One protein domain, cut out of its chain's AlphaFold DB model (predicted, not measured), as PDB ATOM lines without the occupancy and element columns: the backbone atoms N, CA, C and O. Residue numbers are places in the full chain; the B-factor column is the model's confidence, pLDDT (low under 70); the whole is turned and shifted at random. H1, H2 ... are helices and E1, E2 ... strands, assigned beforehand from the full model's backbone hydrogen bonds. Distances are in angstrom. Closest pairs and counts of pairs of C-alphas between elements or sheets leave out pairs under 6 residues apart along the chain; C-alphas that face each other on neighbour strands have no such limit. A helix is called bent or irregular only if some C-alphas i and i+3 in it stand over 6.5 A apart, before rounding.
ATOM      1  N   ASP A  17     -15.883  11.606 -49.519       80.12
ATOM      2  CA  ASP A  17     -15.456  12.901 -48.975       80.12
ATOM      3  C   ASP A  17     -15.840  13.034 -47.499       80.12
ATOM      4  O   ASP A  17     -15.017  13.371 -46.646       80.12
ATOM      5  N   LEU A  18     -17.080  12.674 -47.160       80.94
ATOM      6  CA  LEU A  18     -17.531  12.634 -45.772       80.94
ATOM      7  C   LEU A  18     -16.747  11.594 -44.962       80.94
ATOM      8  O   LEU A  18     -16.414  11.831 -43.799       80.94
ATOM      9  N   LEU A  19     -16.450  10.441 -45.568       81.50
ATOM     10  CA  LEU A  19     -15.690   9.381 -44.917       81.50
ATOM     11  C   LEU A  19     -14.249   9.822 -44.632       81.50
ATOM     12  O   LEU A  19     -13.773   9.663 -43.509       81.50
ATOM     13  N   SER A  20     -13.574  10.423 -45.609       81.12
ATOM     14  CA  SER A  20     -12.201  10.914 -45.454       81.12
ATOM     15  C   SER A  20     -12.099  12.040 -44.418       81.12
ATOM     16  O   SER A  20     -11.180  12.032 -43.597       81.12
ATOM     17  N   LEU A  21     -13.080  12.950 -44.364       85.19
ATOM     18  CA  LEU A  21     -13.187  13.971 -43.315       85.19
ATOM     19  C   LEU A  21     -13.305  13.355 -41.916       85.19
ATOM     20  O   LEU A  21     -12.575  13.752 -41.005       85.19
ATOM     21  N   LYS A  22     -14.185  12.362 -41.745       83.75
ATOM     22  CA  LYS A  22     -14.360  11.664 -40.463       83.75
ATOM     23  C   LYS A  22     -13.111  10.890 -40.059       83.75
ATOM     24  O   LYS A  22     -12.682  11.011 -38.919       83.75
ATOM     25  N   LEU A  23     -12.488  10.156 -40.981       83.00
ATOM     26  CA  LEU A  23     -11.242   9.429 -40.719       83.00
ATOM     27  C   LEU A  23     -10.120  10.376 -40.280       83.00
ATOM     28  O   LEU A  23      -9.399  10.083 -39.331       83.00
ATOM     29  N   ARG A  24     -10.015  11.551 -40.912       79.69
ATOM     30  CA  ARG A  24      -9.036  12.573 -40.532       79.69
ATOM     31  C   ARG A  24      -9.318  13.167 -39.152       79.69
ATOM     32  O   ARG A  24      -8.376  13.446 -38.416       79.69
ATOM     33  N   ALA A  25     -10.587  13.367 -38.798       80.50
ATOM     34  CA  ALA A  25     -10.970  13.803 -37.458       80.50
ATOM     35  C   ALA A  25     -10.614  12.741 -36.406       80.50
ATOM     36  O   ALA A  25      -9.966  13.065 -35.417       80.50
ATOM     37  N   ILE A  26     -10.948  11.471 -36.658       80.56
ATOM     38  CA  ILE A  26     -10.618  10.344 -35.772       80.56
ATOM     39  C   ILE A  26      -9.104  10.237 -35.568       80.56
ATOM     40  O   ILE A  26      -8.661  10.131 -34.432       80.56
ATOM     41  N   ALA A  27      -8.311  10.336 -36.639       80.56
ATOM     42  CA  ALA A  27      -6.854  10.303 -36.546       80.56
ATOM     43  C   ALA A  27      -6.307  11.432 -35.657       80.56
ATOM     44  O   ALA A  27      -5.476  11.179 -34.794       80.56
ATOM     45  N   LYS A  28      -6.821  12.662 -35.805       76.56
ATOM     46  CA  LYS A  28      -6.431  13.791 -34.944       76.56
ATOM     47  C   LYS A  28      -6.790  13.561 -33.477       76.56
ATOM     48  O   LYS A  28      -5.986  13.874 -32.607       76.56
ATOM     49  N   HIS A  29      -7.980  13.027 -33.207       78.38
ATOM     50  CA  HIS A  29      -8.400  12.710 -31.843       78.38
ATOM     51  C   HIS A  29      -7.578  11.569 -31.235       78.38
ATOM     52  O   HIS A  29      -7.250  11.638 -30.059       78.38
ATOM     53  N   ALA A  30      -7.203  10.559 -32.023       76.38
ATOM     54  CA  ALA A  30      -6.344   9.469 -31.570       76.38
ATOM     55  C   ALA A  30      -4.927   9.954 -31.227       76.38
ATOM     56  O   ALA A  30      -4.382   9.534 -30.214       76.38
ATOM     57  N   THR A  31      -4.353  10.866 -32.022       70.12
ATOM     58  CA  THR A  31      -3.055  11.486 -31.708       70.12
ATOM     59  C   THR A  31      -3.122  12.316 -30.429       70.12
ATOM     60  O   THR A  31      -2.307  12.110 -29.544       70.12
ATOM     61  N   ALA A  32      -4.128  13.186 -30.290       68.69
ATOM     62  CA  ALA A  32      -4.289  13.989 -29.075       68.69
ATOM     63  C   ALA A  32      -4.468  13.116 -27.821       68.69
ATOM     64  O   ALA A  32      -3.918  13.424 -26.771       68.69
ATOM     65  N   LEU A  33      -5.200  12.003 -27.941       71.00
ATOM     66  CA  LEU A  33      -5.377  11.057 -26.845       71.00
ATOM     67  C   LEU A  33      -4.072  10.326 -26.492       71.00
ATOM     68  O   LEU A  33      -3.833  10.080 -25.317       71.00
ATOM     69  N   ALA A  34      -3.230   9.993 -27.475       67.06
ATOM     70  CA  ALA A  34      -1.914   9.406 -27.221       67.06
ATOM     71  C   ALA A  34      -0.988  10.393 -26.487       67.06
ATOM     72  O   ALA A  34      -0.415  10.033 -25.465       67.06
ATOM     73  N   ASP A  35      -0.939  11.653 -26.935       65.00
ATOM     74  CA  ASP A  35      -0.139  12.707 -26.294       65.00
ATOM     75  C   ASP A  35      -0.592  13.000 -24.849       65.00
ATOM     76  O   ASP A  35       0.203  13.430 -24.012       65.00
ATOM     77  N   ASP A  36      -1.882  12.825 -24.553       63.22
ATOM     78  CA  ASP A  36      -2.424  12.986 -23.203       63.22
ATOM     79  C   ASP A  36      -2.152  11.759 -22.319       63.22
ATOM     80  O   ASP A  36      -1.898  11.922 -21.127       63.22
ATOM     81  N   LEU A  37      -2.139  10.545 -22.883       60.78
ATOM     82  CA  LEU A  37      -1.765   9.326 -22.157       60.78
ATOM     83  C   LEU A  37      -0.277   9.316 -21.780       60.78
ATOM     84  O   LEU A  37       0.041   8.985 -20.639       60.78
ATOM     85  N   ASP A  38       0.610   9.775 -22.666       61.25
ATOM     86  CA  ASP A  38       2.049   9.881 -22.379       61.25
ATOM     87  C   ASP A  38       2.343  10.823 -21.191       61.25
ATOM     88  O   ASP A  38       3.286  10.603 -20.433       61.25
ATOM     89  N   LYS A  39       1.511  11.853 -20.980       59.56
ATOM     90  CA  LYS A  39       1.626  12.774 -19.829       59.56
ATOM     91  C   LYS A  39       1.076  12.191 -18.531       59.56
ATOM     92  O   LYS A  39       1.489  12.608 -17.452       59.56
ATOM     93  N   ILE A  40       0.122  11.265 -18.611       55.53
ATOM     94  CA  ILE A  40      -0.457  10.615 -17.428       55.53
ATOM     95  C   ILE A  40       0.545   9.619 -16.831       55.53
ATOM     96  O   ILE A  40       0.669   9.546 -15.608       55.53
ATOM     97  N   ASP A  41       1.323   8.930 -17.667       58.06
ATOM     98  CA  ASP A  41       2.379   8.009 -17.219       58.06
ATOM     99  C   ASP A  41       3.525   8.708 -16.462       58.06
ATOM    100  O   ASP A  41       4.270   8.061 -15.723       58.06
ATOM    101  N   GLU A  42       3.678  10.030 -16.593       62.22
ATOM    102  CA  GLU A  42       4.705  10.782 -15.861       62.22
ATOM    103  C   GLU A  42       4.317  11.059 -14.396       62.22
ATOM    104  O   GLU A  42       5.195  11.173 -13.543       62.22
ATOM    105  N   ALA A  43       3.017  11.102 -14.073       66.19
ATOM    106  CA  ALA A  43       2.506  11.519 -12.759       66.19
ATOM    107  C   ALA A  43       1.646  10.460 -12.042       66.19
ATOM    108  O   ALA A  43       1.001  10.759 -11.030       66.19
ATOM    109  N   THR A  44       1.611   9.226 -12.551       73.06
ATOM    110  CA  THR A  44       0.828   8.132 -11.966       73.06
ATOM    111  C   THR A  44       1.699   6.948 -11.565       73.06
ATOM    112  O   THR A  44       2.746   6.667 -12.144       73.06
ATOM    113  N   CYS A  45       1.279   6.255 -10.511       76.81
ATOM    114  CA  CYS A  45       1.960   5.072 -10.020       76.81
ATOM    115  C   CYS A  45       1.830   3.921 -11.019       76.81
ATOM    116  O   CYS A  45       0.719   3.511 -11.341       76.81
ATOM    117  N   SER A  46       2.954   3.333 -11.431       74.00
ATOM    118  CA  SER A  46       2.980   2.197 -12.362       74.00
ATOM    119  C   SER A  46       2.287   0.937 -11.830       74.00
ATOM    120  O   SER A  46       1.858   0.099 -12.615       74.00
ATOM    121  N   GLU A  47       2.162   0.798 -10.507       75.38
ATOM    122  CA  GLU A  47       1.568  -0.386  -9.876       75.38
ATOM    123  C   GLU A  47       0.048  -0.279  -9.725       75.38
ATOM    124  O   GLU A  47      -0.672  -1.258  -9.917       75.38
ATOM    125  N   CYS A  48      -0.462   0.898  -9.353       81.50
ATOM    126  CA  CYS A  48      -1.876   1.070  -9.005       81.50
ATOM    127  C   CYS A  48      -2.609   2.139  -9.829       81.50
ATOM    128  O   CYS A  48      -3.819   2.292  -9.672       81.50
ATOM    129  N   GLY A  49      -1.908   2.890 -10.684       76.19
ATOM    130  CA  GLY A  49      -2.454   4.014 -11.453       76.19
ATOM    131  C   GLY A  49      -2.853   5.228 -10.604       76.19
ATOM    132  O   GLY A  49      -3.456   6.168 -11.117       76.19
ATOM    133  N   GLY A  50      -2.560   5.207  -9.300       78.81
ATOM    134  CA  GLY A  50      -2.874   6.292  -8.374       78.81
ATOM    135  C   GLY A  50      -1.978   7.521  -8.573       78.81
ATOM    136  O   GLY A  50      -0.897   7.404  -9.151       78.81
ATOM    137  N   PRO A  51      -2.391   8.700  -8.080       75.50
ATOM    138  CA  PRO A  51      -1.583   9.912  -8.177       75.50
ATOM    139  C   PRO A  51      -0.292   9.792  -7.353       75.50
ATOM    140  O   PRO A  51      -0.281   9.160  -6.289       75.50
ATOM    141  N   LEU A  52       0.778  10.418  -7.846       79.38
ATOM    142  CA  LEU A  52       2.042  10.578  -7.129       79.38
ATOM    143  C   LEU A  52       2.131  11.958  -6.494       79.38
ATOM    144  O   LEU A  52       1.824  12.956  -7.141       79.38
ATOM    145  N   ASP A  53       2.601  12.000  -5.251       80.06
ATOM    146  CA  ASP A  53       2.947  13.243  -4.570       80.06
ATOM    147  C   ASP A  53       4.449  13.512  -4.701       80.06
ATOM    148  O   ASP A  53       5.276  12.629  -4.457       80.06
ATOM    149  N   GLU A  54       4.796  14.746  -5.073       80.06
ATOM    150  CA  GLU A  54       6.173  15.243  -5.097       80.06
ATOM    151  C   GLU A  54       6.579  15.708  -3.692       80.06
ATOM    152  O   GLU A  54       5.965  16.608  -3.114       80.06
ATOM    153  N   MET A  55       7.653  15.133  -3.154       76.75
ATOM    154  CA  MET A  55       8.286  15.568  -1.914       76.75
ATOM    155  C   MET A  55       9.675  16.128  -2.209       76.75
ATOM    156  O   MET A  55      10.483  15.500  -2.887       76.75
ATOM    157  N   THR A  56       9.972  17.318  -1.681       80.06
ATOM    158  CA  THR A  56      11.318  17.905  -1.750       80.06
ATOM    159  C   THR A  56      12.001  17.795  -0.393       80.06
ATOM    160  O   THR A  56      11.533  18.358   0.599       80.06
ATOM    161  N   LEU A  57      13.122  17.080  -0.354       78.56
ATOM    162  CA  LEU A  57      13.981  16.939   0.814       78.56
ATOM    163  C   LEU A  57      15.125  17.952   0.745       78.56
ATOM    164  O   LEU A  57      15.858  18.018  -0.242       78.56
ATOM    165  N   TYR A  58      15.299  18.713   1.825       80.44
ATOM    166  CA  TYR A  58      16.376  19.689   1.969       80.44
ATOM    167  C   TYR A  58      17.430  19.161   2.941       80.44
ATOM    168  O   TYR A  58      17.166  19.048   4.140       80.44
ATOM    169  N   ALA A  59      18.642  18.900   2.449       77.19
ATOM    170  CA  ALA A  59      19.801  18.615   3.291       77.19
ATOM    171  C   ALA A  59      20.771  19.808   3.272       77.19
ATOM    172  O   ALA A  59      21.202  20.281   2.218       77.19
ATOM    173  N   GLU A  60      21.064  20.332   4.465       73.44
ATOM    174  CA  GLU A  60      22.065  21.382   4.715       73.44
ATOM    175  C   GLU A  60      21.986  22.609   3.780       73.44
ATOM    176  O   GLU A  60      22.995  23.227   3.456       73.44
ATOM    177  N   LYS A  61      20.764  22.997   3.373       66.00
ATOM    178  CA  LYS A  61      20.440  24.180   2.540       66.00
ATOM    179  C   LYS A  61      21.094  24.233   1.148       66.00
ATOM    180  O   LYS A  61      20.970  25.257   0.482       66.00
ATOM    181  N   ILE A  62      21.788  23.180   0.718       66.75
ATOM    182  CA  ILE A  62      22.530  23.153  -0.556       66.75
ATOM    183  C   ILE A  62      22.098  21.966  -1.424       66.75
ATOM    184  O   ILE A  62      22.166  22.054  -2.648       66.75
ATOM    185  N   PHE A  63      21.629  20.873  -0.818       65.62
ATOM    186  CA  PHE A  63      21.202  19.686  -1.545       65.62
ATOM    187  C   PHE A  63      19.677  19.560  -1.504       65.62
ATOM    188  O   PHE A  63      19.088  19.404  -0.432       65.62
ATOM    189  N   GLU A  64      19.057  19.647  -2.679       75.38
ATOM    190  CA  GLU A  64      17.633  19.393  -2.890       75.38
ATOM    191  C   GLU A  64      17.485  18.037  -3.584       75.38
ATOM    192  O   GLU A  64      18.022  17.829  -4.673       75.38
ATOM    193  N   HIS A  65      16.772  17.107  -2.948       76.12
ATOM    194  CA  HIS A  65      16.385  15.834  -3.555       76.12
ATOM    195  C   HIS A  65      14.868  15.798  -3.731       76.12
ATOM    196  O   HIS A  65      14.135  16.131  -2.800       76.12
ATOM    197  N   LYS A  66      14.404  15.421  -4.926       76.50
ATOM    198  CA  LYS A  66      12.981  15.247  -5.220       76.50
ATOM    199  C   LYS A  66      12.646  13.766  -5.242       76.50
ATOM    200  O   LYS A  66      13.263  13.017  -5.995       76.50
ATOM    201  N   GLU A  67      11.648  13.384  -4.462       76.94
ATOM    202  CA  GLU A  67      11.096  12.033  -4.414       76.94
ATOM    203  C   GLU A  67       9.628  12.061  -4.841       76.94
ATOM    204  O   GLU A  67       8.914  13.029  -4.573       76.94
ATOM    205  N   TYR A  68       9.179  10.994  -5.502       77.69
ATOM    206  CA  TYR A  68       7.785  10.811  -5.899       77.69
ATOM    207  C   TYR A  68       7.224   9.575  -5.206       77.69
ATOM    208  O   TYR A  68       7.717   8.461  -5.412       77.69
ATOM    209  N   VAL A  69       6.183   9.772  -4.400       79.44
ATOM    210  CA  VAL A  69       5.606   8.722  -3.554       79.44
ATOM    211  C   VAL A  69       4.143   8.512  -3.912       79.44
ATOM    212  O   VAL A  69       3.366   9.463  -4.024       79.44
ATOM    213  N   CYS A  70       3.732   7.253  -4.068       84.25
ATOM    214  CA  CYS A  70       2.319   6.933  -4.217       84.25
ATOM    215  C   CYS A  70       1.646   6.750  -2.852       84.25
ATOM    216  O   CYS A  70       1.847   5.735  -2.186       84.25
ATOM    217  N   ASN A  71       0.745   7.658  -2.476       77.69
ATOM    218  CA  ASN A  71       0.001   7.559  -1.210       77.69
ATOM    219  C   ASN A  71      -1.011   6.406  -1.149       77.69
ATOM    220  O   ASN A  71      -1.523   6.098  -0.074       77.69
ATOM    221  N   GLN A  72      -1.358   5.800  -2.288       80.25
ATOM    222  CA  GLN A  72      -2.355   4.728  -2.326       80.25
ATOM    223  C   GLN A  72      -1.751   3.348  -2.070       80.25
ATOM    224  O   GLN A  72      -2.375   2.533  -1.394       80.25
ATOM    225  N   CYS A  73      -0.555   3.076  -2.595       82.00
ATOM    226  CA  CYS A  73       0.093   1.769  -2.451       82.00
ATOM    227  C   CYS A  73       1.435   1.815  -1.709       82.00
ATOM    228  O   CYS A  73       1.976   0.755  -1.411       82.00
ATOM    229  N   GLY A  74       1.962   3.005  -1.400       70.69
ATOM    230  CA  GLY A  74       3.199   3.180  -0.635       70.69
ATOM    231  C   GLY A  74       4.468   2.738  -1.367       70.69
ATOM    232  O   GLY A  74       5.476   2.503  -0.713       70.69
ATOM    233  N   HIS A  75       4.418   2.580  -2.694       67.56
ATOM    234  CA  HIS A  75       5.613   2.320  -3.497       67.56
ATOM    235  C   HIS A  75       6.271   3.642  -3.900       67.56
ATOM    236  O   HIS A  75       5.615   4.518  -4.474       67.56
ATOM    237  N   ASP A  76       7.570   3.739  -3.625       59.53
ATOM    238  CA  ASP A  76       8.436   4.833  -4.055       59.53
ATOM    239  C   ASP A  76       8.846   4.605  -5.508       59.53
ATOM    240  O   ASP A  76       9.390   3.548  -5.849       59.53
ATOM    241  N   ILE A  77       8.617   5.590  -6.380       60.78
ATOM    242  CA  ILE A  77       9.164   5.524  -7.736       60.78
ATOM    243  C   ILE A  77      10.502   6.246  -7.740       60.78
ATOM    244  O   ILE A  77      10.607   7.426  -8.067       60.78
ATOM    245  N   LEU A  78      11.563   5.518  -7.397       50.72
ATOM    246  CA  LEU A  78      12.914   5.952  -7.732       50.72
ATOM    247  C   LEU A  78      13.098   5.821  -9.251       50.72
ATOM    248  O   LEU A  78      13.578   4.800  -9.743       50.72
TER     249      LEU A  78
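This is residues 17 to 78 of the 81 residues of an uncharacterized protein of Paenibacillus sp. JCM 10914 (UniProt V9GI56). Picture a long straight helix, H1, that sticks out with its residues 17 to 39 like a handle from a small head, which is a two-stranded hairpin, E1 and E2, with loops gathered at the hairpin's end nearer to the helix. The tip of the hairpin points away from the helix, and past E2 the last residues, 71 to 78, turn and fold back beside that strand. The printed part has 62 residues, with one named helix and two named strands in the order H1, E1, E2; the sheet, E1 - E2, is antiparallel, and the class is mixed, helices and strands. The whole is extended, with a radius of gyration of the C-alphas of 19.1 A, and the C-alphas span 66 by 27 by 13 A, the arm of H1 making much of the length.

Begin at the first printed residue, where C-alpha 17 stands at (-15.456, 12.901, -48.975). From there H1, residues 17 to 43, runs 40.4 A from first to last C-alpha, and you reach its end at C-alpha 43, at (2.506, 11.519, -12.759). H1 is not bent. Eight residues follow, and then look for C-alpha 52 at (2.042, 10.578, -7.129), where E1, residues 52 to 59, begins; its first and last C-alphas are 22.1 A apart. Three residues further on, E2, residues 63 to 70, sets out from C-alpha 63 at (21.202, 19.686, -1.545) and ends at C-alpha 70 at (2.319, 6.933, -4.217), 22.9 A away. Residues 71 to 78 follow E2 and hold no named helix and no named strand.

Start with the handle, and look along residues 17 to 39 of H1: they stand free, with no C-alpha eight or more residues away along the chain within 10 A. In its backbone, 20 of 23 pairs of O i and N i+4 are within hydrogen-bond range. At the far end of the helix, compare Ala 43 with Leu 52: their C-alphas are the closest of H1 and E1, 5.7 A apart, and this is the one pair of C-alphas of these two elements within 8 A. The centres of H1 and E1 are 34.1 A from each other. H1 and E2 are apart. Now go on to E1 and E2, which form a hairpin: they are antiparallel neighbours, with 155 degrees between their N-to-C directions. At one end of the pair, C-alphas 52 and 70 face each other at 4.7 A; at the other end, C-alphas 59 and 63 face each other at 5.1 A. Check the backbone atoms between them: N 55 and O 67 are 2.8 A apart, and N 67 and O 55 are 2.9 A apart, both within hydrogen-bond range.

Measure the full reach from Asp 17 to Glu 60, whose C-alphas are the two farthest apart, at 66.0 A. The first and last printed C-alphas, those of Asp 17 and Leu 78, are 50.5 A apart. Without the stretch that stands free, the body has 39 residues and spans 34 by 18 by 13 A, with a radius of gyration of 11.4 A. The link from H1 to E1 is short, and the link from E1 to E2 is tight. The printed part has no cut. Read the B-factor column for the model's confidence: the mean pLDDT of the printed part is 73.7, and 18 residues are under 70, namely residue 32, residues 34 to 43, residues 61 to 63 and residues 75 to 78.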